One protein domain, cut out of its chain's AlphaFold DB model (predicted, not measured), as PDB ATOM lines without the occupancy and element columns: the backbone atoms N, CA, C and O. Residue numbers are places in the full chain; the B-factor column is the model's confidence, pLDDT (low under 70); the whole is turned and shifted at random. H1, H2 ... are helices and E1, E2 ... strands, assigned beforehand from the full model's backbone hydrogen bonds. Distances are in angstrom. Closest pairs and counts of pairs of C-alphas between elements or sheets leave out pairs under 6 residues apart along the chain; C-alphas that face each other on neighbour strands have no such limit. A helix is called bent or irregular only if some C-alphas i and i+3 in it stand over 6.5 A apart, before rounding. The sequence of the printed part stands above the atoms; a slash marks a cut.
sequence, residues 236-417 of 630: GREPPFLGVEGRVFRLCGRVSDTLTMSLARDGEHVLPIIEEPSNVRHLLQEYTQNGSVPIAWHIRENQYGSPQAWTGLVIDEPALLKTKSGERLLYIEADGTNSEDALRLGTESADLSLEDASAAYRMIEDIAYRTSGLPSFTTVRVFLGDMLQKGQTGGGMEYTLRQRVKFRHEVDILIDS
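AT A GLANCE: This is residues 236 to 417 of the 630 residues of an uncharacterized protein of Spizellomyces punctatus (strain DAOM BR117) (UniProt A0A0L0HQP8). A strongly twisted sheet of five parallel strands makes the core of three layers, with the long helix H4 and the short H5 over one face and H1 over the other. A small hairpin, E5 and E6, lies far from the middle, and long loops join several of the parts. The printed part has 182 residues, under half of them in named elements, in the order E1 H1 E2 H2 H3 E3 H4 E4 E5 E6 H5 E7; the class is mixed, helices and strands, and the sheet's order is E2 E1 E3 E4 E7. It is compact, with a radius of gyration of the C-alphas of 16.3 A and spans of 47 by 38 by 33 A.

HOW THE PARTS SIT: Start at E1, residues 248 to 251; irregular H1, residues 257 to 269, with C-alphas 265 and 268 9.5 A apart, leads to edge strand E2, residues 270 to 274. They form a strand-helix-strand unit, two parallel neighbour strands with a helix between, its crossover right-handed; N 271 and O 248 are 2.8 A apart, within hydrogen-bond range. H1 is on the sheet, over E2 and E1 at a height of 9.0 A; its closest C-alphas to E2 are Leu 263 and Val 270, 6.7 A. H2, residues 281 to 287, only just touches H1, with 3 pairs of C-alphas within 8 A, the closest Thr 260 and Leu 283 at 7.0 A. Past H3, residues 307 to 310, find E3, residues 328 to 335, parallel to E1, with N 333 and O 249 2.9 A apart. E3, H4, residues 354 to 370, and E4, residues 378 to 385, form a second such right-handed unit; N 380 and O 330 are 2.9 A apart. H4, on the opposite face from H1, has a height of 8.5 A over the sheet; its closest C-alphas to E3 are Ala 357 and Ala 334, 6.3 A. H3 is close to H4 but not clearly touching: C-alphas 307 and 363 are 7.0 A apart. E5, residues 390 to 392, and E6, residues 398 to 400, are an antiparallel hairpin, with N 391 and O 399 2.8 A apart. H5, residues 401 to 408, is on the same face as H4; its closest C-alphas to edge strand E7, residues 413 to 416, are Arg 402 and Leu 414, 7.6 A. E7 is parallel to E4, with N 415 and O 383 2.8 A apart. Every O i to N i+4 pair is within range in H2, H4 and H5, and 6 of 9 in H1; H3 is too short for one.

IN THESE COORDINATES: Find C-alpha 248 at (-22.029, -29.978, -13.269), where E1 begins. H4 runs 24.2 A from C-alpha 354 at (-14.906, -13.361, -14.535); E3 and E4 each span 22.9 A, and H1 17.5 A. E7 ends at C-alpha 416, (-13.708, -16.829, -1.745).

THE WHOLE: The C-alphas of Ser 292 and Gly 395, the two farthest apart, are 50.8 A apart. The printed part has no cut. The links H2 to H3, H3 to E3 and E3 to H4 are long; in the last, residues 345 to 349 have pLDDT under 70, in a printed part whose mean is 90.5.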
ATOM      1  N   GLY A 236     -10.998 -33.031 -25.969       94.44
ATOM      2  CA  GLY A 236     -12.263 -32.412 -25.550       94.44
ATOM      3  C   GLY A 236     -13.176 -31.984 -26.706       94.44
ATOM      4  O   GLY A 236     -13.969 -31.062 -26.558       94.44
ATOM      5  N   ARG A 237     -13.047 -32.608 -27.884       93.62
ATOM      6  CA  ARG A 237     -13.808 -32.258 -29.102       93.62
ATOM      7  C   ARG A 237     -14.946 -33.222 -29.423       93.62
ATOM      8  O   ARG A 237     -15.683 -32.998 -30.380       93.62
ATOM      9  N   GLU A 238     -15.059 -34.322 -28.685       93.81
ATOM     10  CA  GLU A 238     -16.199 -35.231 -28.807       93.81
ATOM     11  C   GLU A 238     -17.296 -34.831 -27.818       93.81
ATOM     12  O   GLU A 238     -16.998 -34.619 -26.643       93.81
ATOM     13  N   PRO A 239     -18.570 -34.786 -28.244       91.69
ATOM     14  CA  PRO A 239     -19.656 -34.421 -27.352       91.69
ATOM     15  C   PRO A 239     -19.815 -35.458 -26.238       91.69
ATOM     16  O   PRO A 239     -19.744 -36.668 -26.526       91.69
ATOM     17  N   PRO A 240     -20.059 -35.012 -24.992       90.81
ATOM     18  CA  PRO A 240     -20.190 -35.902 -23.852       90.81
ATOM     19  C   PRO A 240     -21.359 -36.867 -24.051       90.81
ATOM     20  O   PRO A 240     -22.279 -36.628 -24.841       90.81
ATOM     21  N   PHE A 241     -21.330 -37.995 -23.347       86.69
ATOM     22  CA  PHE A 241     -22.482 -38.888 -23.362       86.69
ATOM     23  C   PHE A 241     -23.665 -38.265 -22.615       86.69
ATOM     24  O   PHE A 241     -23.492 -37.580 -21.604       86.69
ATOM     25  N   LEU A 242     -24.862 -38.508 -23.142       86.31
ATOM     26  CA  LEU A 242     -26.131 -38.142 -22.517       86.31
ATOM     27  C   LEU A 242     -26.507 -39.181 -21.448       86.31
ATOM     28  O   LEU A 242     -25.991 -40.302 -21.465       86.31
ATOM     29  N   GLY A 243     -27.423 -38.822 -20.555       84.50
ATOM     30  CA  GLY A 243     -27.986 -39.704 -19.536       84.50
ATOM     31  C   GLY A 243     -27.322 -39.617 -18.163       84.50
ATOM     32  O   GLY A 243     -27.688 -40.386 -17.278       84.50
ATOM     33  N   VAL A 244     -26.360 -38.712 -17.964       85.56
ATOM     34  CA  VAL A 244     -25.705 -38.535 -16.659       85.56
ATOM     35  C   VAL A 244     -26.575 -37.659 -15.762       85.56
ATOM     36  O   VAL A 244     -26.827 -36.502 -16.081       85.56
ATOM     37  N   GLU A 245     -27.025 -38.222 -14.640       86.31
ATOM     38  CA  GLU A 245     -27.924 -37.553 -13.695       86.31
ATOM     39  C   GLU A 245     -27.206 -36.459 -12.884       86.31
ATOM     40  O   GLU A 245     -26.258 -36.741 -12.158       86.31
ATOM     41  N   GLY A 246     -27.683 -35.215 -12.942       87.94
ATOM     42  CA  GLY A 246     -27.151 -34.085 -12.182       87.94
ATOM     43  C   GLY A 246     -25.718 -33.734 -12.571       87.94
ATOM     44  O   GLY A 246     -24.813 -33.852 -11.746       87.94
ATOM     45  N   ARG A 247     -25.519 -33.314 -13.821       91.75
ATOM     46  CA  ARG A 247     -24.217 -32.909 -14.352       91.75
ATOM     47  C   ARG A 247     -23.895 -31.462 -13.981       91.75
ATOM     48  O   ARG A 247     -24.738 -30.573 -14.029       91.75
ATOM     49  N   VAL A 248     -22.637 -31.243 -13.648       94.81
ATOM     50  CA  VAL A 248     -22.029 -29.978 -13.269       94.81
ATOM     51  C   VAL A 248     -21.116 -29.549 -14.403       94.81
ATOM     52  O   VAL A 248     -20.175 -30.260 -14.753       94.81
ATOM     53  N   PHE A 249     -21.387 -28.385 -14.977       97.31
ATOM     54  CA  PHE A 249     -20.531 -27.791 -15.999       97.31
ATOM     55  C   PHE A 249     -19.480 -26.946 -15.288       97.31
ATOM     56  O   PHE A 249     -19.841 -25.940 -14.675       97.31
ATOM     57  N   ARG A 250     -18.211 -27.369 -15.326       97.06
ATOM     58  CA  ARG A 250     -17.127 -26.659 -14.638       97.06
ATOM     59  C   ARG A 250     -16.170 -26.006 -15.621       97.06
ATOM     60  O   ARG A 250     -15.491 -26.701 -16.368       97.06
ATOM     61  N   LEU A 251     -16.062 -24.688 -15.565       97.19
ATOM     62  CA  LEU A 251     -15.048 -23.922 -16.285       97.19
ATOM     63  C   LEU A 251     -13.729 -24.011 -15.509       97.19
ATOM     64  O   LEU A 251     -13.706 -23.662 -14.331       97.19
ATOM     65  N   CYS A 252     -12.677 -24.532 -16.141       94.44
ATOM     66  CA  CYS A 252     -11.423 -24.895 -15.468       94.44
ATOM     67  C   CYS A 252     -10.210 -24.052 -15.897       94.44
ATOM     68  O   CYS A 252      -9.113 -24.338 -15.429       94.44
ATOM     69  N   GLY A 253     -10.371 -23.098 -16.821       92.44
ATOM     70  CA  GLY A 253      -9.238 -22.367 -17.396       92.44
ATOM     71  C   GLY A 253      -8.272 -23.281 -18.162       92.44
ATOM     72  O   GLY A 253      -8.670 -24.303 -18.742       92.44
ATOM     73  N   ARG A 254      -6.986 -22.927 -18.155       90.75
ATOM     74  CA  ARG A 254      -5.878 -23.729 -18.690       90.75
ATOM     75  C   ARG A 254      -5.491 -24.856 -17.740       90.75
ATOM     76  O   ARG A 254      -5.203 -25.958 -18.218       90.75
ATOM     77  N   VAL A 255      -5.453 -24.594 -16.431       86.81
ATOM     78  CA  VAL A 255      -5.095 -25.566 -15.386       86.81
ATOM     79  C   VAL A 255      -5.914 -25.308 -14.123       86.81
ATOM     80  O   VAL A 255      -5.957 -24.196 -13.617       86.81
ATOM     81  N   SER A 256      -6.501 -26.366 -13.563       88.56
ATOM     82  CA  SER A 256      -7.255 -26.308 -12.310       88.56
ATOM     83  C   SER A 256      -6.800 -27.422 -11.372       88.56
ATOM     84  O   SER A 256      -6.971 -28.605 -11.672       88.56
ATOM     85  N   ASP A 257      -6.263 -27.048 -10.209       86.81
ATOM     86  CA  ASP A 257      -5.838 -28.009  -9.179       86.81
ATOM     87  C   ASP A 257      -7.045 -28.724  -8.547       86.81
ATOM     88  O   ASP A 257      -6.943 -29.852  -8.055       86.81
ATOM     89  N   THR A 258      -8.222 -28.090  -8.590       89.88
ATOM     90  CA  THR A 258      -9.476 -28.671  -8.093       89.88
ATOM     91  C   THR A 258     -10.016 -29.758  -9.013       89.88
ATOM     92  O   THR A 258     -10.732 -30.650  -8.552       89.88
ATOM     93  N   LEU A 259      -9.664 -29.723 -10.302       91.88
ATOM     94  CA  LEU A 259     -10.194 -30.646 -11.296       91.88
ATOM     95  C   LEU A 259      -9.870 -32.103 -10.960       91.88
ATOM     96  O   LEU A 259     -10.766 -32.947 -11.007       91.88
ATOM     97  N   THR A 260      -8.626 -32.409 -10.579       90.56
ATOM     98  CA  THR A 260      -8.234 -33.780 -10.212       90.56
ATOM     99  C   THR A 260      -9.060 -34.291  -9.029       90.56
ATOM    100  O   THR A 260      -9.540 -35.426  -9.055       90.56
ATOM    101  N   MET A 261      -9.271 -33.457  -8.004       90.12
ATOM    102  CA  MET A 261     -10.092 -33.819  -6.842       90.12
ATOM    103  C   MET A 261     -11.536 -34.109  -7.231       90.12
ATOM    104  O   MET A 261     -12.098 -35.129  -6.824       90.12
ATOM    105  N   SER A 262     -12.125 -33.243  -8.049       90.88
ATOM    106  CA  SER A 262     -13.518 -33.388  -8.455       90.88
ATOM    107  C   SER A 262     -13.730 -34.569  -9.391       90.88
ATOM    108  O   SER A 262     -14.700 -35.298  -9.219       90.88
ATOM    109  N   LEU A 263     -12.811 -34.844 -10.320       90.56
ATOM    110  CA  LEU A 263     -12.882 -36.054 -11.145       90.56
ATOM    111  C   LEU A 263     -12.727 -37.328 -10.301       90.56
ATOM    112  O   LEU A 263     -13.445 -38.301 -10.528       90.56
ATOM    113  N   ALA A 264     -11.861 -37.317  -9.283       87.12
ATOM    114  CA  ALA A 264     -11.700 -38.453  -8.375       87.12
ATOM    115  C   ALA A 264     -12.960 -38.733  -7.532       87.12
ATOM    116  O   ALA A 264     -13.246 -39.892  -7.217       87.12
ATOM    117  N   ARG A 265     -13.702 -37.687  -7.142       86.69
ATOM    118  CA  ARG A 265     -14.875 -37.778  -6.251       86.69
ATOM    119  C   ARG A 265     -16.196 -37.940  -6.997       86.69
ATOM    120  O   ARG A 265     -16.979 -38.826  -6.657       86.69
ATOM    121  N   ASP A 266     -16.412 -37.097  -7.998       85.69
ATOM    122  CA  ASP A 266     -17.682 -36.930  -8.705       85.69
ATOM    123  C   ASP A 266     -17.643 -37.563 -10.112       85.69
ATOM    124  O   ASP A 266     -18.691 -37.841 -10.700       85.69
ATOM    125  N   GLY A 267     -16.454 -37.846 -10.657       85.69
ATOM    126  CA  GLY A 267     -16.286 -38.509 -11.950       85.69
ATOM    127  C   GLY A 267     -17.021 -37.786 -13.079       85.69
ATOM    128  O   GLY A 267     -16.861 -36.588 -13.285       85.69
ATOM    129  N   GLU A 268     -17.862 -38.517 -13.809       82.50
ATOM    130  CA  GLU A 268     -18.566 -38.011 -14.997       82.50
ATOM    131  C   GLU A 268     -19.702 -37.027 -14.710       82.50
ATOM    132  O   GLU A 268     -20.260 -36.428 -15.639       82.50
ATOM    133  N   HIS A 269     -20.072 -36.870 -13.436       87.81
ATOM    134  CA  HIS A 269     -20.995 -35.818 -13.033       87.81
ATOM    135  C   HIS A 269     -20.360 -34.441 -13.204       87.81
ATOM    136  O   HIS A 269     -21.093 -33.475 -13.367       87.81
ATOM    137  N   VAL A 270     -19.031 -34.336 -13.241       92.50
ATOM    138  CA  VAL A 270     -18.336 -33.096 -13.582       92.50
ATOM    139  C   VAL A 270     -17.940 -33.159 -15.050       92.50
ATOM    140  O   VAL A 270     -17.183 -34.032 -15.465       92.50
ATOM    141  N   LEU A 271     -18.466 -32.227 -15.842       95.88
ATOM    142  CA  LEU A 271     -18.023 -31.973 -17.206       95.88
ATOM    143  C   LEU A 271     -17.060 -30.778 -17.183       95.88
ATOM    144  O   LEU A 271     -17.526 -29.633 -17.221       95.88
ATOM    145  N   PRO A 272     -15.739 -31.011 -17.101       96.50
ATOM    146  CA  PRO A 272     -14.753 -29.957 -17.239       96.50
ATOM    147  C   PRO A 272     -14.753 -29.348 -18.637       96.50
ATOM    148  O   PRO A 272     -14.755 -30.046 -19.655       96.50
ATOM    149  N   ILE A 273     -14.703 -28.025 -18.657       97.25
ATOM    150  CA  ILE A 273     -14.516 -27.176 -19.822       97.25
ATOM    151  C   ILE A 273     -13.118 -26.573 -19.692       97.25
ATOM    152  O   ILE A 273     -12.843 -25.864 -18.725       97.25
ATOM    153  N   ILE A 274     -12.236 -26.927 -20.625       95.62
ATOM    154  CA  ILE A 274     -10.781 -26.785 -20.490       95.62
ATOM    155  C   ILE A 274     -10.226 -26.012 -21.683       95.62
ATOM    156  O   ILE A 274     -10.610 -26.282 -22.824       95.62
ATOM    157  N   GLU A 275      -9.285 -25.106 -21.433       94.94
ATOM    158  CA  GLU A 275      -8.637 -24.313 -22.480       94.94
ATOM    159  C   GLU A 275      -7.506 -25.031 -23.182       94.94
ATOM    160  O   GLU A 275      -7.403 -24.973 -24.404       94.94
ATOM    161  N   GLU A 276      -6.692 -25.755 -22.419       94.12
ATOM    162  CA  GLU A 276      -5.517 -26.438 -22.941       94.12
ATOM    163  C   GLU A 276      -5.516 -27.914 -22.504       94.12
ATOM    164  O   GLU A 276      -4.916 -28.288 -21.492       94.12
ATOM    165  N   PRO A 277      -6.184 -28.808 -23.265       94.56
ATOM    166  CA  PRO A 277      -6.281 -30.231 -22.935       94.56
ATOM    167  C   PRO A 277      -4.922 -30.932 -22.851       94.56
ATOM    168  O   PRO A 277      -4.821 -32.008 -22.262       94.56
ATOM    169  N   SER A 278      -3.877 -30.359 -23.460       94.12
ATOM    170  CA  SER A 278      -2.525 -30.912 -23.391       94.12
ATOM    171  C   SER A 278      -1.937 -30.848 -21.975       94.12
ATOM    172  O   SER A 278      -1.310 -31.825 -21.559       94.12
ATOM    173  N   ASN A 279      -2.235 -29.797 -21.201       90.56
ATOM    174  CA  ASN A 279      -1.766 -29.630 -19.819       90.56
ATOM    175  C   ASN A 279      -2.347 -30.696 -18.877       90.56
ATOM    176  O   ASN A 279      -1.666 -31.220 -17.998       90.56
ATOM    177  N   VAL A 280      -3.595 -31.091 -19.117       91.38
ATOM    178  CA  VAL A 280      -4.331 -32.084 -18.318       91.38
ATOM    179  C   VAL A 280      -4.442 -33.439 -19.020       91.38
ATOM    180  O   VAL A 280      -5.288 -34.266 -18.676       91.38
ATOM    181  N   ARG A 281      -3.587 -33.713 -20.018       92.94
ATOM    182  CA  ARG A 281      -3.689 -34.930 -20.841       92.94
ATOM    183  C   ARG A 281      -3.608 -36.208 -20.012       92.94
ATOM    184  O   ARG A 281      -4.293 -37.173 -20.338       92.94
ATOM    185  N   HIS A 282      -2.797 -36.211 -18.957       91.75
ATOM    186  CA  HIS A 282      -2.671 -37.345 -18.045       91.75
ATOM    187  C   HIS A 282      -4.001 -37.638 -17.322       91.75
ATOM    188  O   HIS A 282      -4.462 -38.777 -17.351       91.75
ATOM    189  N   LEU A 283      -4.682 -36.604 -16.807       90.69
ATOM    190  CA  LEU A 283      -6.019 -36.722 -16.211       90.69
ATOM    191  C   LEU A 283      -7.040 -37.199 -17.240       90.69
ATOM    192  O   LEU A 283      -7.806 -38.126 -16.989       90.69
ATOM    193  N   LEU A 284      -7.035 -36.609 -18.439       92.69
ATOM    194  CA  LEU A 284      -7.947 -37.031 -19.495       92.69
ATOM    195  C   LEU A 284      -7.710 -38.496 -19.857       92.69
ATOM    196  O   LEU A 284      -8.672 -39.241 -19.969       92.69
ATOM    197  N   GLN A 285      -6.469 -38.962 -19.987       93.31
ATOM    198  CA  GLN A 285      -6.179 -40.374 -20.252       93.31
ATOM    199  C   GLN A 285      -6.713 -41.300 -19.157       93.31
ATOM    200  O   GLN A 285      -7.285 -42.342 -19.486       93.31
ATOM    201  N   GLU A 286      -6.570 -40.920 -17.890       91.12
ATOM    202  CA  GLU A 286      -7.063 -41.694 -16.752       91.12
ATOM    203  C   GLU A 286      -8.598 -41.764 -16.738       91.12
ATOM    204  O   GLU A 286      -9.181 -42.849 -16.830       91.12
ATOM    205  N   TYR A 287      -9.267 -40.611 -16.720       89.31
ATOM    206  CA  TYR A 287     -10.709 -40.536 -16.483       89.31
ATOM    207  C   TYR A 287     -11.561 -40.751 -17.751       89.31
ATOM    208  O   TYR A 287     -12.698 -41.207 -17.653       89.31
ATOM    209  N   THR A 288     -11.020 -40.540 -18.961       88.94
ATOM    210  CA  THR A 288     -11.701 -40.903 -20.232       88.94
ATOM    211  C   THR A 288     -11.528 -42.382 -20.609       88.94
ATOM    212  O   THR A 288     -11.998 -42.808 -21.671       88.94
ATOM    213  N   GLN A 289     -10.812 -43.171 -19.796       88.19
ATOM    214  CA  GLN A 289     -10.407 -44.549 -20.116       88.19
ATOM    215  C   GLN A 289      -9.638 -44.619 -21.436       88.19
ATOM    216  O   GLN A 289     -10.008 -45.330 -22.382       88.19
ATOM    217  N   ASN A 290      -8.574 -43.822 -21.498       90.44
ATOM    218  CA  ASN A 290      -7.683 -43.681 -22.639       90.44
ATOM    219  C   ASN A 290      -8.422 -43.293 -23.935       90.44
ATOM    220  O   ASN A 290      -8.241 -43.913 -24.983       90.44
ATOM    221  N   GLY A 291      -9.294 -42.285 -23.850       89.75
ATOM    222  CA  GLY A 291     -10.047 -41.711 -24.967       89.75
ATOM    223  C   GLY A 291     -11.260 -42.533 -25.415       89.75
ATOM    224  O   GLY A 291     -11.689 -42.447 -26.567       89.75
ATOM    225  N   SER A 292     -11.811 -43.358 -24.526       87.00
ATOM    226  CA  SER A 292     -13.002 -44.170 -24.796       87.00
ATOM    227  C   SER A 292     -14.310 -43.457 -24.450       87.00
ATOM    228  O   SER A 292     -15.347 -43.774 -25.045       87.00
ATOM    229  N   VAL A 293     -14.266 -42.538 -23.484       88.00
ATOM    230  CA  VAL A 293     -15.424 -41.849 -22.908       88.00
ATOM    231  C   VAL A 293     -15.183 -40.335 -22.949       88.00
ATOM    232  O   VAL A 293     -14.227 -39.867 -22.337       88.00
ATOM    233  N   PRO A 294     -16.008 -39.550 -23.663       91.62
ATOM    234  CA  PRO A 294     -15.917 -38.097 -23.664       91.62
ATOM    235  C   PRO A 294     -16.458 -37.535 -22.350       91.62
ATOM    236  O   PRO A 294     -17.668 -37.514 -22.129       91.62
ATOM    237  N   ILE A 295     -15.539 -37.084 -21.498       90.94
ATOM    238  CA  ILE A 295     -15.843 -36.469 -20.199       90.94
ATOM    239  C   ILE A 295     -15.378 -35.014 -20.108       90.94
ATOM    240  O   ILE A 295     -15.453 -34.440 -19.039       90.94
ATOM    241  N   ALA A 296     -14.864 -34.418 -21.183       95.06
ATOM    242  CA  ALA A 296     -14.358 -33.048 -21.176       95.06
ATOM    243  C   ALA A 296     -14.770 -32.318 -22.453       95.06
ATOM    244  O   ALA A 296     -14.946 -32.944 -23.502       95.06
ATOM    245  N   TRP A 297     -14.883 -30.997 -22.360       96.81
ATOM    246  CA  TRP A 297     -15.142 -30.109 -23.484       96.81
ATOM    247  C   TRP A 297     -14.014 -29.086 -23.609       96.81
ATOM    248  O   TRP A 297     -13.550 -28.548 -22.610       96.81
ATOM    249  N   HIS A 298     -13.545 -28.826 -24.824       96.62
ATOM    250  CA  HIS A 298     -12.436 -27.909 -25.066       96.62
ATOM    251  C   HIS A 298     -12.914 -26.598 -25.683       96.62
ATOM    252  O   HIS A 298     -13.563 -26.599 -26.732       96.62
ATOM    253  N   ILE A 299     -12.524 -25.485 -25.066       95.75
ATOM    254  CA  ILE A 299     -12.800 -24.125 -25.532       95.75
ATOM    255  C   ILE A 299     -11.527 -23.329 -25.389       95.75
ATOM    256  O   ILE A 299     -11.023 -23.217 -24.290       95.75
ATOM    257  N   ARG A 300     -11.029 -22.739 -26.472       93.19
ATOM    258  CA  ARG A 300      -9.816 -21.923 -26.389       93.19
ATOM    259  C   ARG A 300     -10.055 -20.677 -25.542       93.19
ATOM    260  O   ARG A 300     -11.156 -20.121 -25.549       93.19
ATOM    261  N   GLU A 301      -8.985 -20.186 -24.936       89.00
ATOM    262  CA  GLU A 301      -8.946 -18.868 -24.312       89.00
ATOM    263  C   GLU A 301      -9.546 -17.800 -25.246       89.00
ATOM    264  O   GLU A 301      -9.353 -17.834 -26.470       89.00
ATOM    265  N   ASN A 302     -10.301 -16.856 -24.681       88.19
ATOM    266  CA  ASN A 302     -11.036 -15.810 -25.401       88.19
ATOM    267  C   ASN A 302     -12.162 -16.306 -26.337       88.19
ATOM    268  O   ASN A 302     -12.749 -15.507 -27.072       88.19
ATOM    269  N   GLN A 303     -12.498 -17.603 -26.344       94.94
ATOM    270  CA  GLN A 303     -13.606 -18.145 -27.145       94.94
ATOM    271  C   GLN A 303     -14.846 -18.512 -26.326       94.94
ATOM    272  O   GLN A 303     -15.836 -18.962 -26.904       94.94
ATOM    273  N   TYR A 304     -14.860 -18.255 -25.015       95.69
ATOM    274  CA  TYR A 304     -16.019 -18.531 -24.158       95.69
ATOM    275  C   TYR A 304     -17.300 -17.828 -24.613       95.69
ATOM    276  O   TYR A 304     -18.382 -18.387 -24.465       95.69
ATOM    277  N   GLY A 305     -17.193 -16.644 -25.223       95.44
ATOM    278  CA  GLY A 305     -18.328 -15.924 -25.813       95.44
ATOM    279  C   GLY A 305     -18.651 -16.279 -27.269       95.44
ATOM    280  O   GLY A 305     -19.575 -15.696 -27.835       95.44
ATOM    281  N   SER A 306     -17.898 -17.184 -27.907       95.56
ATOM    282  CA  SER A 306     -18.063 -17.537 -29.323       95.56
ATOM    283  C   SER A 306     -18.991 -18.749 -29.488       95.56
ATOM    284  O   SER A 306     -18.613 -19.851 -29.093       95.56
ATOM    285  N   PRO A 307     -20.160 -18.622 -30.149       94.50
ATOM    286  CA  PRO A 307     -21.087 -19.745 -30.342       94.50
ATOM    287  C   PRO A 307     -20.469 -20.959 -31.056       94.50
ATOM    288  O   PRO A 307     -20.870 -22.102 -30.836       94.50
ATOM    289  N   GLN A 308     -19.468 -20.731 -31.911       94.50
ATOM    290  CA  GLN A 308     -18.769 -21.787 -32.638       94.50
ATOM    291  C   GLN A 308     -17.985 -22.712 -31.696       94.50
ATOM    292  O   GLN A 308     -17.945 -23.916 -31.938       94.50
ATOM    293  N   ALA A 309     -17.422 -22.181 -30.606       94.56
ATOM    294  CA  ALA A 309     -16.671 -22.965 -29.621       94.56
ATOM    295  C   ALA A 309     -17.556 -23.934 -28.815       94.56
ATOM    296  O   ALA A 309     -17.075 -24.926 -28.271       94.56
ATOM    297  N   TRP A 310     -18.864 -23.684 -28.790       95.56
ATOM    298  CA  TRP A 310     -19.852 -24.513 -28.101       95.56
ATOM    299  C   TRP A 310     -20.633 -25.439 -29.037       95.56
ATOM    300  O   TRP A 310     -21.506 -26.192 -28.603       95.56
ATOM    301  N   THR A 311     -20.342 -25.397 -30.340       93.38
ATOM    302  CA  THR A 311     -21.075 -26.181 -31.334       93.38
ATOM    303  C   THR A 311     -20.887 -27.675 -31.085       93.38
ATOM    304  O   THR A 311     -19.775 -28.193 -31.125       93.38
ATOM    305  N   GLY A 312     -22.002 -28.379 -30.877       90.62
ATOM    306  CA  GLY A 312     -22.025 -29.818 -30.625       90.62
ATOM    307  C   GLY A 312     -22.138 -30.198 -29.150       90.62
ATOM    308  O   GLY A 312     -22.444 -31.358 -28.877       90.62
ATOM    309  N   LEU A 313     -21.969 -29.259 -28.210       93.88
ATOM    310  CA  LEU A 313     -22.327 -29.503 -26.815       93.88
ATOM    311  C   LEU A 313     -23.852 -29.651 -26.708       93.88
ATOM    312  O   LEU A 313     -24.604 -28.843 -27.250       93.88
ATOM    313  N   VAL A 314     -24.305 -30.699 -26.019       90.38
ATOM    314  CA  VAL A 314     -25.729 -31.003 -25.828       90.38
ATOM    315  C   VAL A 314     -25.999 -31.195 -24.342       90.38
ATOM    316  O   VAL A 314     -25.224 -31.860 -23.653       90.38
ATOM    317  N   ILE A 315     -27.105 -30.621 -23.872       93.62
ATOM    318  CA  ILE A 315     -27.574 -30.704 -22.489       93.62
ATOM    319  C   ILE A 315     -28.926 -31.415 -22.504       93.62
ATOM    320  O   ILE A 315     -29.861 -30.950 -23.144       93.62
ATOM    321  N   ASP A 316     -29.024 -32.557 -21.836       91.75
ATOM    322  CA  ASP A 316     -30.243 -33.357 -21.736       91.75
ATOM    323  C   ASP A 316     -30.913 -33.218 -20.359       91.75
ATOM    324  O   ASP A 316     -30.308 -32.718 -19.415       91.75
ATOM    325  N   GLU A 317     -32.172 -33.655 -20.217       92.50
ATOM    326  CA  GLU A 317     -32.900 -33.530 -18.939       92.50
ATOM    327  C   GLU A 317     -32.129 -34.137 -17.750       92.50
ATOM    328  O   GLU A 317     -32.068 -33.479 -16.707       92.50
ATOM    329  N   PRO A 318     -31.528 -35.343 -17.858       91.31
ATOM    330  CA  PRO A 318     -30.707 -35.908 -16.794       91.31
ATOM    331  C   PRO A 318     -29.601 -34.978 -16.307       91.31
ATOM    332  O   PRO A 318     -29.331 -34.984 -15.111       91.31
ATOM    333  N   ALA A 319     -29.012 -34.143 -17.170       91.94
ATOM    334  CA  ALA A 319     -27.954 -33.221 -16.776       91.94
ATOM    335  C   ALA A 319     -28.419 -32.188 -15.732       91.94
ATOM    336  O   ALA A 319     -27.599 -31.706 -14.956       91.94
ATOM    337  N   LEU A 320     -29.717 -31.875 -15.661       94.62
ATOM    338  CA  LEU A 320     -30.261 -30.917 -14.700       94.62
ATOM    339  C   LEU A 320     -30.269 -31.497 -13.278       94.62
ATOM    340  O   LEU A 320     -30.786 -32.589 -13.022       94.62
ATOM    341  N   LEU A 321     -29.746 -30.736 -12.315       92.56
ATOM    342  CA  LEU A 321     -29.781 -31.114 -10.905       92.56
ATOM    343  C   LEU A 321     -31.221 -31.042 -10.394       92.56
ATOM    344  O   LEU A 321     -31.961 -30.114 -10.711       92.56
ATOM    345  N   LYS A 322     -31.615 -32.009  -9.567       91.50
ATOM    346  CA  LYS A 322     -32.944 -32.051  -8.948       91.50
ATOM    347  C   LYS A 322     -32.843 -31.571  -7.507       91.50
ATOM    348  O   LYS A 322     -32.039 -32.104  -6.741       91.50
ATOM    349  N   THR A 323     -33.648 -30.584  -7.131       91.38
ATOM    350  CA  THR A 323     -33.774 -30.175  -5.731       91.38
ATOM    351  C   THR A 323     -34.672 -31.147  -4.963       91.38
ATOM    352  O   THR A 323     -35.446 -31.908  -5.548       91.38
ATOM    353  N   LYS A 324     -34.628 -31.092  -3.627       87.94
ATOM    354  CA  LYS A 324     -35.560 -31.823  -2.752       87.94
ATOM    355  C   LYS A 324     -37.023 -31.415  -2.975       87.94
ATOM    356  O   LYS A 324     -37.905 -32.237  -2.752       87.94
ATOM    357  N   SER A 325     -37.277 -30.183  -3.428       86.88
ATOM    358  CA  SER A 325     -38.612 -29.700  -3.814       86.88
ATOM    359  C   SER A 325     -39.063 -30.195  -5.196       86.88
ATOM    360  O   SER A 325     -40.223 -30.012  -5.553       86.88
ATOM    361  N   GLY A 326     -38.182 -30.846  -5.964       89.25
ATOM    362  CA  GLY A 326     -38.460 -31.351  -7.311       89.25
ATOM    363  C   GLY A 326     -38.136 -30.369  -8.440       89.25
ATOM    364  O   GLY A 326     -38.240 -30.745  -9.610       89.25
ATOM    365  N   GLU A 327     -37.696 -29.154  -8.109       93.00
ATOM    366  CA  GLU A 327     -37.233 -28.155  -9.074       93.00
ATOM    367  C   GLU A 327     -35.974 -28.643  -9.804       93.00
ATOM    368  O   GLU A 327     -35.206 -29.471  -9.301       93.00
ATOM    369  N   ARG A 328     -35.780 -28.146 -11.027       94.94
ATOM    370  CA  ARG A 328     -34.643 -28.486 -11.884       94.94
ATOM    371  C   ARG A 328     -33.689 -27.304 -11.959       94.94
ATOM    372  O   ARG A 328     -34.128 -26.187 -12.217       94.94
ATOM    373  N   LEU A 329     -32.400 -27.563 -11.770       96.56
ATOM    374  CA  LEU A 329     -31.350 -26.554 -11.817       96.56
ATOM    375  C   LEU A 329     -30.354 -26.870 -12.936       96.56
ATOM    376  O   LEU A 329     -29.797 -27.969 -12.979       96.56
ATOM    377  N   LEU A 330     -30.080 -25.891 -13.795       97.56
ATOM    378  CA  LEU A 330     -28.874 -25.870 -14.615       97.56
ATOM    379  C   LEU A 330     -27.746 -25.289 -13.758       97.56
ATOM    380  O   LEU A 330     -27.723 -24.092 -13.479       97.56
ATOM    381  N   TYR A 331     -26.842 -26.147 -13.294       97.69
ATOM    382  CA  TYR A 331     -25.782 -25.754 -12.371       97.69
ATOM    383  C   TYR A 331     -24.450 -25.619 -13.112       97.69
ATOM    384  O   TYR A 331     -23.957 -26.584 -13.707       97.69
ATOM    385  N   ILE A 332     -23.871 -24.422 -13.056       98.31
ATOM    386  CA  ILE A 332     -22.625 -24.081 -13.735       98.31
ATOM    387  C   ILE A 332     -21.682 -23.454 -12.715       98.31
ATOM    388  O   ILE A 332     -22.067 -22.533 -11.992       98.31
ATOM    389  N   GLU A 333     -20.449 -23.942 -12.662       97.81
ATOM    390  CA  GLU A 333     -19.423 -23.415 -11.768       97.81
ATOM    391  C   GLU A 333     -18.130 -23.082 -12.515       97.81
ATOM    392  O   GLU A 333     -17.824 -23.671 -13.551       97.81
ATOM    393  N   ALA A 334     -17.379 -22.119 -12.003       96.81
ATOM    394  CA  ALA A 334     -16.100 -21.698 -12.553       96.81
ATOM    395  C   ALA A 334     -15.027 -21.706 -11.475       96.81
ATOM    396  O   ALA A 334     -15.242 -21.183 -10.378       96.81
ATOM    397  N   ASP A 335     -13.878 -22.269 -11.822       94.62
ATOM    398  CA  ASP A 335     -12.652 -22.189 -11.048       94.62
ATOM    399  C   ASP A 335     -11.782 -21.063 -11.617       94.62
ATOM    400  O   ASP A 335     -11.117 -21.232 -12.634       94.62
ATOM    401  N   GLY A 336     -11.854 -19.889 -10.990       91.12
ATOM    402  CA  GLY A 336     -11.017 -18.728 -11.283       91.12
ATOM    403  C   GLY A 336      -9.782 -18.651 -10.384       91.12
ATOM    404  O   GLY A 336      -9.324 -17.548 -10.082       91.12
ATOM    405  N   THR A 337      -9.291 -19.783  -9.870       88.94
ATOM    406  CA  THR A 337      -8.058 -19.833  -9.074       88.94
ATOM    407  C   THR A 337      -6.840 -20.104  -9.949       88.94
ATOM    408  O   THR A 337      -6.944 -20.694 -11.020       88.94
ATOM    409  N   ASN A 338      -5.671 -19.651  -9.495       84.00
ATOM    410  CA  ASN A 338      -4.401 -19.935 -10.154       84.00
ATOM    411  C   ASN A 338      -3.800 -21.220  -9.575       84.00
ATOM    412  O   ASN A 338      -3.731 -21.370  -8.351       84.00
ATOM    413  N   SER A 339      -3.353 -22.115 -10.457       82.69
ATOM    414  CA  SER A 339      -2.675 -23.357 -10.073       82.69
ATOM    415  C   SER A 339      -1.388 -23.068  -9.289       82.69
ATOM    416  O   SER A 339      -0.637 -22.155  -9.635       82.69
ATOM    417  N   GLU A 340      -1.162 -23.837  -8.221       81.44
ATOM    418  CA  GLU A 340      -0.030 -23.727  -7.287       81.44
ATOM    419  C   GLU A 340       0.178 -22.329  -6.654       81.44
ATOM    420  O   GLU A 340       1.292 -21.964  -6.284       81.44
ATOM    421  N   ASP A 341      -0.875 -21.510  -6.528       82.75
ATOM    422  CA  ASP A 341      -0.738 -20.126  -6.043       82.75
ATOM    423  C   ASP A 341      -1.810 -19.724  -5.014       82.75
ATOM    424  O   ASP A 341      -2.419 -18.644  -5.051       82.75
ATOM    425  N   ALA A 342      -2.085 -20.614  -4.060       81.75
ATOM    426  CA  ALA A 342      -3.195 -20.444  -3.135       81.75
ATOM    427  C   ALA A 342      -3.013 -19.315  -2.106       81.75
ATOM    428  O   ALA A 342      -4.009 -18.676  -1.769       81.75
ATOM    429  N   LEU A 343      -1.793 -18.980  -1.658       81.31
ATOM    430  CA  LEU A 343      -1.572 -17.907  -0.659       81.31
ATOM    431  C   LEU A 343      -1.235 -16.522  -1.228       81.31
ATOM    432  O   LEU A 343      -1.007 -15.582  -0.459       81.31
ATOM    433  N   ARG A 344      -1.221 -16.339  -2.550       76.25
ATOM    434  CA  ARG A 344      -0.998 -15.006  -3.120       76.25
ATOM    435  C   ARG A 344      -2.194 -14.095  -2.897       76.25
ATOM    436  O   ARG A 344      -3.317 -14.483  -3.215       76.25
ATOM    437  N   LEU A 345      -1.932 -12.904  -2.364       66.44
ATOM    438  CA  LEU A 345      -2.900 -11.823  -2.180       66.44
ATOM    439  C   LEU A 345      -2.452 -10.680  -3.102       66.44
ATOM    440  O   LEU A 345      -1.418 -10.069  -2.834       66.44
ATOM    441  N   GLY A 346      -3.152 -10.422  -4.210       58.69
ATOM    442  CA  GLY A 346      -2.673  -9.452  -5.201       58.69
ATOM    443  C   GLY A 346      -3.592  -9.221  -6.403       58.69
ATOM    444  O   GLY A 346      -4.713  -9.713  -6.463       58.69
ATOM    445  N   THR A 347      -3.102  -8.421  -7.351       56.50
ATOM    446  CA  THR A 347      -3.840  -7.877  -8.508       56.50
ATOM    447  C   THR A 347      -3.659  -8.651  -9.816       56.50
ATOM    448  O   THR A 347      -4.218  -8.247 -10.834       56.50
ATOM    449  N   GLU A 348      -2.901  -9.751  -9.822       60.97
ATOM    450  CA  GLU A 348      -2.658 -10.513 -11.052       60.97
ATOM    451  C   GLU A 348      -3.930 -11.178 -11.600       60.97
ATOM    452  O   GLU A 348      -4.892 -11.469 -10.878       60.97
ATOM    453  N   SER A 349      -3.947 -11.377 -12.920       59.72
ATOM    454  CA  SER A 349      -5.056 -12.001 -13.635       59.72
ATOM    455  C   SER A 349      -5.190 -13.470 -13.240       59.72
ATOM    456  O   SER A 349      -4.202 -14.204 -13.207       59.72
ATOM    457  N   ALA A 350      -6.424 -13.888 -12.961       71.50
ATOM    458  CA  ALA A 350      -6.764 -15.295 -12.812       71.50
ATOM    459  C   ALA A 350      -6.626 -16.014 -14.164       71.50
ATOM    460  O   ALA A 350      -6.873 -15.389 -15.197       71.50
ATOM    461  N   ASP A 351      -6.291 -17.307 -14.149       80.88
ATOM    462  CA  ASP A 351      -6.261 -18.158 -15.352       80.88
ATOM    463  C   ASP A 351      -7.608 -18.132 -16.094       80.88
ATOM    464  O   ASP A 351      -7.660 -17.990 -17.310       80.88
ATOM    465  N   LEU A 352      -8.710 -18.150 -15.337       90.06
ATOM    466  CA  LEU A 352     -10.056 -17.912 -15.844       90.06
ATOM    467  C   LEU A 352     -10.616 -16.594 -15.294       90.06
ATOM    468  O   LEU A 352     -10.896 -16.460 -14.099       90.06
ATOM    469  N   SER A 353     -10.837 -15.625 -16.182       91.19
ATOM    470  CA  SER A 353     -11.421 -14.332 -15.821       91.19
ATOM    471  C   SER A 353     -12.928 -14.427 -15.526       91.19
ATOM    472  O   SER A 353     -13.640 -15.317 -16.004       91.19
ATOM    473  N   LEU A 354     -13.460 -13.464 -14.762       92.31
ATOM    474  CA  LEU A 354     -14.906 -13.361 -14.535       92.31
ATOM    475  C   LEU A 354     -15.661 -13.049 -15.837       92.31
ATOM    476  O   LEU A 354     -16.800 -13.480 -16.009       92.31
ATOM    477  N   GLU A 355     -15.052 -12.290 -16.747       92.44
ATOM    478  CA  GLU A 355     -15.564 -12.004 -18.087       92.44
ATOM    479  C   GLU A 355     -15.809 -13.285 -18.873       92.44
ATOM    480  O   GLU A 355     -16.916 -13.491 -19.379       92.44
ATOM    481  N   ASP A 356     -14.787 -14.133 -18.947       94.81
ATOM    482  CA  ASP A 356     -14.826 -15.399 -19.665       94.81
ATOM    483  C   ASP A 356     -15.845 -16.345 -19.039       94.81
ATOM    484  O   ASP A 356     -16.704 -16.885 -19.742       94.81
ATOM    485  N   ALA A 357     -15.844 -16.456 -17.708       96.12
ATOM    486  CA  ALA A 357     -16.836 -17.247 -16.991       96.12
ATOM    487  C   ALA A 357     -18.268 -16.747 -17.239       96.12
ATOM    488  O   ALA A 357     -19.162 -17.534 -17.549       96.12
ATOM    489  N   SER A 358     -18.493 -15.433 -17.177       96.31
ATOM    490  CA  SER A 358     -19.793 -14.807 -17.449       96.31
ATOM    491  C   SER A 358     -20.267 -15.049 -18.885       96.31
ATOM    492  O   SER A 358     -21.443 -15.353 -19.113       96.31
ATOM    493  N   ALA A 359     -19.361 -14.961 -19.864       96.50
ATOM    494  CA  ALA A 359     -19.660 -15.276 -21.256       96.50
ATOM    495  C   ALA A 359     -20.040 -16.754 -21.426       96.50
ATOM    496  O   ALA A 359     -21.054 -17.063 -22.054       96.50
ATOM    497  N   ALA A 360     -19.283 -17.653 -20.798       97.56
ATOM    498  CA  ALA A 360     -19.535 -19.085 -20.821       97.56
ATOM    499  C   ALA A 360     -20.872 -19.467 -20.173       97.56
ATOM    500  O   ALA A 360     -21.617 -20.259 -20.747       97.56
ATOM    501  N   TYR A 361     -21.219 -18.871 -19.025       98.00
ATOM    502  CA  TYR A 361     -22.510 -19.097 -18.366       98.00
ATOM    503  C   TYR A 361     -23.674 -18.829 -19.313       98.00
ATOM    504  O   TYR A 361     -24.579 -19.654 -19.422       98.00
ATOM    505  N   ARG A 362     -23.616 -17.711 -20.047       97.00
ATOM    506  CA  ARG A 362     -24.646 -17.347 -21.025       97.00
ATOM    507  C   ARG A 362     -24.701 -18.323 -22.194       97.00
ATOM    508  O   ARG A 362     -25.792 -18.634 -22.654       97.00
ATOM    509  N   MET A 363     -23.555 -18.809 -22.673       97.62
ATOM    510  CA  MET A 363     -23.522 -19.783 -23.768       97.62
ATOM    511  C   MET A 363     -24.109 -21.133 -23.347       97.62
ATOM    512  O   MET A 363     -24.933 -21.685 -24.068       97.62
ATOM    513  N   ILE A 364     -23.744 -21.645 -22.169       97.44
ATOM    514  CA  ILE A 364     -24.290 -22.903 -21.635       97.44
ATOM    515  C   ILE A 364     -25.801 -22.775 -21.401       97.44
ATOM    516  O   ILE A 364     -26.563 -23.675 -21.755       97.44
ATOM    517  N   GLU A 365     -26.244 -21.644 -20.852       96.69
ATOM    518  CA  GLU A 365     -27.661 -21.346 -20.647       96.69
ATOM    519  C   GLU A 365     -28.439 -21.273 -21.975       96.69
ATOM    520  O   GLU A 365     -29.496 -21.890 -22.108       96.69
ATOM    521  N   ASP A 366     -27.901 -20.596 -22.992       96.12
ATOM    522  CA  ASP A 366     -28.506 -20.514 -24.328       96.12
ATOM    523  C   ASP A 366     -28.588 -21.893 -25.013       96.12
ATOM    524  O   ASP A 366     -29.604 -22.230 -25.623       96.12
ATOM    525  N   ILE A 367     -27.571 -22.748 -24.852       96.00
ATOM    526  CA  ILE A 367     -27.608 -24.145 -25.328       96.00
ATOM    527  C   ILE A 367     -28.742 -24.917 -24.649       96.00
ATOM    528  O   ILE A 367     -29.487 -25.629 -25.329       96.00
ATOM    529  N   ALA A 368     -28.905 -24.766 -23.331       95.50
ATOM    530  CA  ALA A 368     -29.995 -25.406 -22.605       95.50
ATOM    531  C   ALA A 368     -31.360 -24.912 -23.116       95.50
ATOM    532  O   ALA A 368     -32.192 -25.728 -23.497       95.50
ATOM    533  N   TYR A 369     -31.575 -23.598 -23.246       94.19
ATOM    534  CA  TYR A 369     -32.849 -23.058 -23.744       94.19
ATOM    535  C   TYR A 369     -33.184 -23.463 -25.184       94.19
ATOM    536  O   TYR A 369     -34.358 -23.616 -25.524       94.19
ATOM    537  N   ARG A 370     -32.176 -23.652 -26.043       92.75
ATOM    538  CA  ARG A 370     -32.372 -24.128 -27.423       92.75
ATOM    539  C   ARG A 370     -32.611 -25.632 -27.514       92.75
ATOM    540  O   ARG A 370     -33.077 -26.106 -28.553       92.75
ATOM    541  N   THR A 371     -32.283 -26.388 -26.470       91.56
ATOM    542  CA  THR A 371     -32.484 -27.836 -26.454       91.56
ATOM    543  C   THR A 371     -33.972 -28.134 -26.288       91.56
ATOM    544  O   THR A 371     -34.589 -27.839 -25.266       91.56
ATOM    545  N   SER A 372     -34.575 -28.728 -27.319       85.25
ATOM    546  CA  SER A 372     -35.989 -29.088 -27.292       85.25
ATOM    547  C   SER A 372     -36.267 -30.196 -26.272       85.25
ATOM    548  O   SER A 372     -35.523 -31.167 -26.152       85.25
ATOM    549  N   GLY A 373     -37.381 -30.064 -25.547       85.19
ATOM    550  CA  GLY A 373     -37.851 -31.091 -24.614       85.19
ATOM    551  C   GLY A 373     -37.240 -31.041 -23.211       85.19
ATOM    552  O   GLY A 373     -37.539 -31.932 -22.419       85.19
ATOM    553  N   LEU A 374     -36.441 -30.021 -22.868       92.75
ATOM    554  CA  LEU A 374     -36.058 -29.799 -21.472       92.75
ATOM    555  C   LEU A 374     -37.256 -29.292 -20.644       92.75
ATOM    556  O   LEU A 374     -38.028 -28.457 -21.125       92.75
ATOM    557  N   PRO A 375     -37.426 -29.772 -19.396       92.88
ATOM    558  CA  PRO A 375     -38.407 -29.209 -18.472       92.88
ATOM    559  C   PRO A 375     -38.016 -27.784 -18.058       92.88
ATOM    560  O   PRO A 375     -36.881 -27.365 -18.254       92.88
ATOM    561  N   SER A 376     -38.938 -27.053 -17.423       94.94
ATOM    562  CA  SER A 376     -38.616 -25.757 -16.810       94.94
ATOM    563  C   SER A 376     -37.488 -25.912 -15.786       94.94
ATOM    564  O   SER A 376     -37.548 -26.805 -14.935       94.94
ATOM    565  N   PHE A 377     -36.475 -25.052 -15.869       96.31
ATOM    566  CA  PHE A 377     -35.312 -25.055 -14.986       96.31
ATOM    567  C   PHE A 377     -34.910 -23.634 -14.590       96.31
ATOM    568  O   PHE A 377     -35.281 -22.661 -15.246       96.31
ATOM    569  N   THR A 378     -34.132 -23.520 -13.517       96.19
ATOM    570  CA  THR A 378     -33.451 -22.280 -13.128       96.19
ATOM    571  C   THR A 378     -31.941 -22.451 -13.238       96.19
ATOM    572  O   THR A 378     -31.406 -23.532 -12.999       96.19
ATOM    573  N   THR A 379     -31.237 -21.392 -13.623       97.06
ATOM    574  CA  THR A 379     -29.775 -21.412 -13.746       97.06
ATOM    575  C   THR A 379     -29.136 -20.959 -12.433       97.06
ATOM    576  O   THR A 379     -29.578 -19.977 -11.837       97.06
ATOM    577  N   VAL A 380     -28.096 -21.662 -11.977       98.06
ATOM    578  CA  VAL A 380     -27.263 -21.263 -10.831       98.06
ATOM    579  C   VAL A 380     -25.816 -21.154 -11.291       98.06
ATOM    580  O   VAL A 380     -25.232 -22.145 -11.730       98.06
ATOM    581  N   ARG A 381     -25.250 -19.949 -11.183       98.12
ATOM    582  CA  ARG A 381     -23.883 -19.615 -11.603       98.12
ATOM    583  C   ARG A 381     -22.998 -19.400 -10.382       98.12
ATOM    584  O   ARG A 381     -23.248 -18.481  -9.595       98.12
ATOM    585  N   VAL A 382     -21.966 -20.222 -10.238       98.19
ATOM    586  CA  VAL A 382     -21.058 -20.208  -9.084       98.19
ATOM    587  C   VAL A 382     -19.643 -19.872  -9.534       98.19
ATOM    588  O   VAL A 382     -19.122 -20.524 -10.425       98.19
ATOM    589  N   PHE A 383     -18.997 -18.887  -8.920       97.31
ATOM    590  CA  PHE A 383     -17.614 -18.523  -9.241       97.31
ATOM    591  C   PHE A 383     -16.734 -18.679  -8.003       97.31
ATOM    592  O   PHE A 383     -17.031 -18.090  -6.966       97.31
ATOM    593  N   LEU A 384     -15.666 -19.463  -8.109       95.31
ATOM    594  CA  LEU A 384     -14.603 -19.558  -7.116       95.31
ATOM    595  C   LEU A 384     -13.468 -18.623  -7.534       95.31
ATOM    596  O   LEU A 384     -12.896 -18.802  -8.603       95.31
ATOM    597  N   GLY A 385     -13.133 -17.636  -6.708       91.75
ATOM    598  CA  GLY A 385     -12.058 -16.698  -7.028       91.75
ATOM    599  C   GLY A 385     -11.668 -15.815  -5.853       91.75
ATOM    600  O   GLY A 385     -12.207 -15.935  -4.752       91.75
ATOM    601  N   ASP A 386     -10.685 -14.943  -6.051       88.19
ATOM    602  CA  ASP A 386     -10.296 -13.963  -5.035       88.19
ATOM    603  C   ASP A 386     -11.294 -12.792  -5.028       88.19
ATOM    604  O   ASP A 386     -11.344 -11.972  -5.945       88.19
ATOM    605  N   MET A 387     -12.106 -12.694  -3.971       87.88
ATOM    606  CA  MET A 387     -13.108 -11.631  -3.843       87.88
ATOM    607  C   MET A 387     -12.497 -10.229  -3.763       87.88
ATOM    608  O   MET A 387     -13.189  -9.246  -4.068       87.88
ATOM    609  N   LEU A 388     -11.244 -10.133  -3.314       83.38
ATOM    610  CA  LEU A 388     -10.496  -8.895  -3.138       83.38
ATOM    611  C   LEU A 388      -9.692  -8.515  -4.381       83.38
ATOM    612  O   LEU A 388      -9.184  -7.390  -4.420       83.38
ATOM    613  N   GLN A 389      -9.639  -9.385  -5.397       84.94
ATOM    614  CA  GLN A 389      -9.007  -9.085  -6.678       84.94
ATOM    615  C   GLN A 389      -9.540  -7.754  -7.209       84.94
ATOM    616  O   GLN A 389     -10.756  -7.547  -7.333       84.94
ATOM    617  N   LYS A 390      -8.621  -6.827  -7.480       83.62
ATOM    618  CA  LYS A 390      -8.963  -5.497  -7.970       83.62
ATOM    619  C   LYS A 390      -8.996  -5.491  -9.491       83.62
ATOM    620  O   LYS A 390      -8.113  -6.025 -10.146       83.62
ATOM    621  N   GLY A 391     -10.001  -4.825 -10.039       83.19
ATOM    622  CA  GLY A 391     -10.045  -4.389 -11.424       83.19
ATOM    623  C   GLY A 391     -10.100  -2.867 -11.492       83.19
ATOM    624  O   GLY A 391     -10.426  -2.191 -10.513       83.19
ATOM    625  N   GLN A 392      -9.818  -2.323 -12.669       85.12
ATOM    626  CA  GLN A 392      -9.983  -0.901 -12.951       85.12
ATOM    627  C   GLN A 392     -11.053  -0.699 -14.018       85.12
ATOM    628  O   GLN A 392     -11.178  -1.461 -14.976       85.12
ATOM    629  N   THR A 393     -11.886   0.321 -13.829       84.81
ATOM    630  CA  THR A 393     -12.789   0.791 -14.887       84.81
ATOM    631  C   THR A 393     -12.002   1.574 -15.938       84.81
ATOM    632  O   THR A 393     -10.929   2.096 -15.647       84.81
ATOM    633  N   GLY A 394     -12.571   1.764 -17.133       84.69
ATOM    634  CA  GLY A 394     -11.969   2.641 -18.152       84.69
ATOM    635  C   GLY A 394     -11.788   4.100 -17.703       84.69
ATOM    636  O   GLY A 394     -11.020   4.832 -18.313       84.69
ATOM    637  N   GLY A 395     -12.463   4.521 -16.624       86.44
ATOM    638  CA  GLY A 395     -12.280   5.826 -15.981       86.44
ATOM    639  C   GLY A 395     -11.245   5.841 -14.847       86.44
ATOM    640  O   GLY A 395     -11.187   6.821 -14.114       86.44
ATOM    641  N   GLY A 396     -10.484   4.760 -14.644       85.31
ATOM    642  CA  GLY A 396      -9.433   4.664 -13.622       85.31
ATOM    643  C   GLY A 396      -9.917   4.351 -12.200       85.31
ATOM    644  O   GLY A 396      -9.098   4.200 -11.299       85.31
ATOM    645  N   MET A 397     -11.230   4.217 -11.971       86.88
ATOM    646  CA  MET A 397     -11.756   3.824 -10.656       86.88
ATOM    647  C   MET A 397     -11.480   2.344 -10.380       86.88
ATOM    648  O   MET A 397     -11.879   1.492 -11.183       86.88
ATOM    649  N   GLU A 398     -10.856   2.051  -9.238       87.38
ATOM    650  CA  GLU A 398     -10.659   0.689  -8.733       87.38
ATOM    651  C   GLU A 398     -11.967   0.109  -8.181       87.38
ATOM    652  O   GLU A 398     -12.749   0.787  -7.507       87.38
ATOM    653  N   TYR A 399     -12.190  -1.176  -8.430       87.25
ATOM    654  CA  TYR A 399     -13.262  -1.957  -7.825       87.25
ATOM    655  C   TYR A 399     -12.769  -3.372  -7.524       87.25
ATOM    656  O   TYR A 399     -11.844  -3.865  -8.152       87.25
ATOM    657  N   THR A 400     -13.405  -4.042  -6.572       87.75
ATOM    658  CA  THR A 400     -13.137  -5.453  -6.245       87.75
ATOM    659  C   THR A 400     -14.045  -6.386  -7.039       87.75
ATOM    660  O   THR A 400     -15.176  -6.013  -7.383       87.75
ATOM    661  N   LEU A 401     -13.609  -7.628  -7.257       88.94
ATOM    662  CA  LEU A 401     -14.424  -8.686  -7.856       88.94
ATOM    663  C   LEU A 401     -15.804  -8.778  -7.186       88.94
ATOM    664  O   LEU A 401     -16.839  -8.801  -7.857       88.94
ATOM    665  N   ARG A 402     -15.841  -8.703  -5.849       89.00
ATOM    666  CA  ARG A 402     -17.091  -8.702  -5.080       89.00
ATOM    667  C   ARG A 402     -18.023  -7.539  -5.429       89.00
ATOM    668  O   ARG A 402     -19.234  -7.734  -5.555       89.00
ATOM    669  N   GLN A 403     -17.485  -6.326  -5.565       89.69
ATOM    670  CA  GLN A 403     -18.273  -5.148  -5.947       89.69
ATOM    671  C   GLN A 403     -18.834  -5.290  -7.360       89.69
ATOM    672  O   GLN A 403     -19.999  -4.961  -7.588       89.69
ATOM    673  N   ARG A 404     -18.041  -5.831  -8.287       90.69
ATOM    674  CA  ARG A 404     -18.487  -6.084  -9.656       90.69
ATOM    675  C   ARG A 404     -19.624  -7.092  -9.716       90.69
ATOM    676  O   ARG A 404     -20.645  -6.789 -10.329       90.69
ATOM    677  N   VAL A 405     -19.483  -8.241  -9.055       91.44
ATOM    678  CA  VAL A 405     -20.539  -9.266  -9.003       91.44
ATOM    679  C   VAL A 405     -21.824  -8.680  -8.417       91.44
ATOM    680  O   VAL A 405     -22.901  -8.863  -8.986       91.44
ATOM    681  N   LYS A 406     -21.717  -7.890  -7.339       88.81
ATOM    682  CA  LYS A 406     -22.866  -7.210  -6.722       88.81
ATOM    683  C   LYS A 406     -23.552  -6.214  -7.665       88.81
ATOM    684  O   LYS A 406     -24.766  -6.071  -7.582       88.81
ATOM    685  N   PHE A 407     -22.794  -5.518  -8.512       88.12
ATOM    686  CA  PHE A 407     -23.324  -4.495  -9.418       88.12
ATOM    687  C   PHE A 407     -23.889  -5.076 -10.721       88.12
ATOM    688  O   PHE A 407     -24.907  -4.601 -11.212       88.12
ATOM    689  N   ARG A 408     -23.227  -6.086 -11.299       89.69
ATOM    690  CA  ARG A 408     -23.567  -6.620 -12.627       89.69
ATOM    691  C   ARG A 408     -24.398  -7.900 -12.607       89.69
ATOM    692  O   ARG A 408     -24.922  -8.272 -13.651       89.69
ATOM    693  N   HIS A 409     -24.505  -8.577 -11.461       91.06
ATOM    694  CA  HIS A 409     -25.233  -9.846 -11.327       91.06
ATOM    695  C   HIS A 409     -24.776 -10.923 -12.338       91.06
ATOM    696  O   HIS A 409     -25.568 -11.728 -12.839       91.06
ATOM    697  N   GLU A 410     -23.473 -10.923 -12.653       92.00
ATOM    698  CA  GLU A 410     -22.824 -11.883 -13.563       92.00
ATOM    699  C   GLU A 410     -22.765 -13.297 -12.950       92.00
ATOM    700  O   GLU A 410     -22.812 -14.286 -13.678       92.00
ATOM    701  N   VAL A 411     -22.737 -13.380 -11.616       95.56
ATOM    702  CA  VAL A 411     -22.622 -14.599 -10.801       95.56
ATOM    703  C   VAL A 411     -23.687 -14.573  -9.704       95.56
ATOM    704  O   VAL A 411     -23.966 -13.507  -9.149       95.56
ATOM    705  N   ASP A 412     -24.262 -15.733  -9.378       97.00
ATOM    706  CA  ASP A 412     -25.266 -15.870  -8.315       97.00
ATOM    707  C   ASP A 412     -24.627 -16.150  -6.948       97.00
ATOM    708  O   ASP A 412     -25.113 -15.654  -5.930       97.00
ATOM    709  N   ILE A 413     -23.541 -16.934  -6.929       97.25
ATOM    710  CA  ILE A 413     -22.792 -17.314  -5.723       97.25
ATOM    711  C   ILE A 413     -21.292 -17.142  -5.983       97.25
ATOM    712  O   ILE A 413     -20.725 -17.793  -6.857       97.25
ATOM    713  N   LEU A 414     -20.644 -16.273  -5.216       95.62
ATOM    714  CA  LEU A 414     -19.203 -16.053  -5.225       95.62
ATOM    715  C   LEU A 414     -18.586 -16.748  -4.006       95.62
ATOM    716  O   LEU A 414     -18.952 -16.445  -2.867       95.62
ATOM    717  N   ILE A 415     -17.653 -17.664  -4.249       94.69
ATOM    718  CA  ILE A 415     -16.870 -18.368  -3.230       94.69
ATOM    719  C   ILE A 415     -15.487 -17.723  -3.170       94.69
ATOM    720  O   ILE A 415     -14.839 -17.537  -4.198       94.69
ATOM    721  N   ASP A 416     -15.043 -17.379  -1.962       91.75
ATOM    722  CA  ASP A 416     -13.708 -16.829  -1.745       91.75
ATOM    723  C   ASP A 416     -12.669 -17.955  -1.758       91.75
ATOM    724  O   ASP A 416     -12.796 -18.924  -1.009       91.75
ATOM    725  N   SER A 417     -11.652 -17.827  -2.606       90.25
ATOM    726  CA  SER A 417     -10.564 -18.804  -2.707       90.25
ATOM    727  C   SER A 417      -9.509 -18.671  -1.599       90.25
ATOM    728  O   SER A 417      -8.848 -19.636  -1.251       90.25
TER     729      SER A 417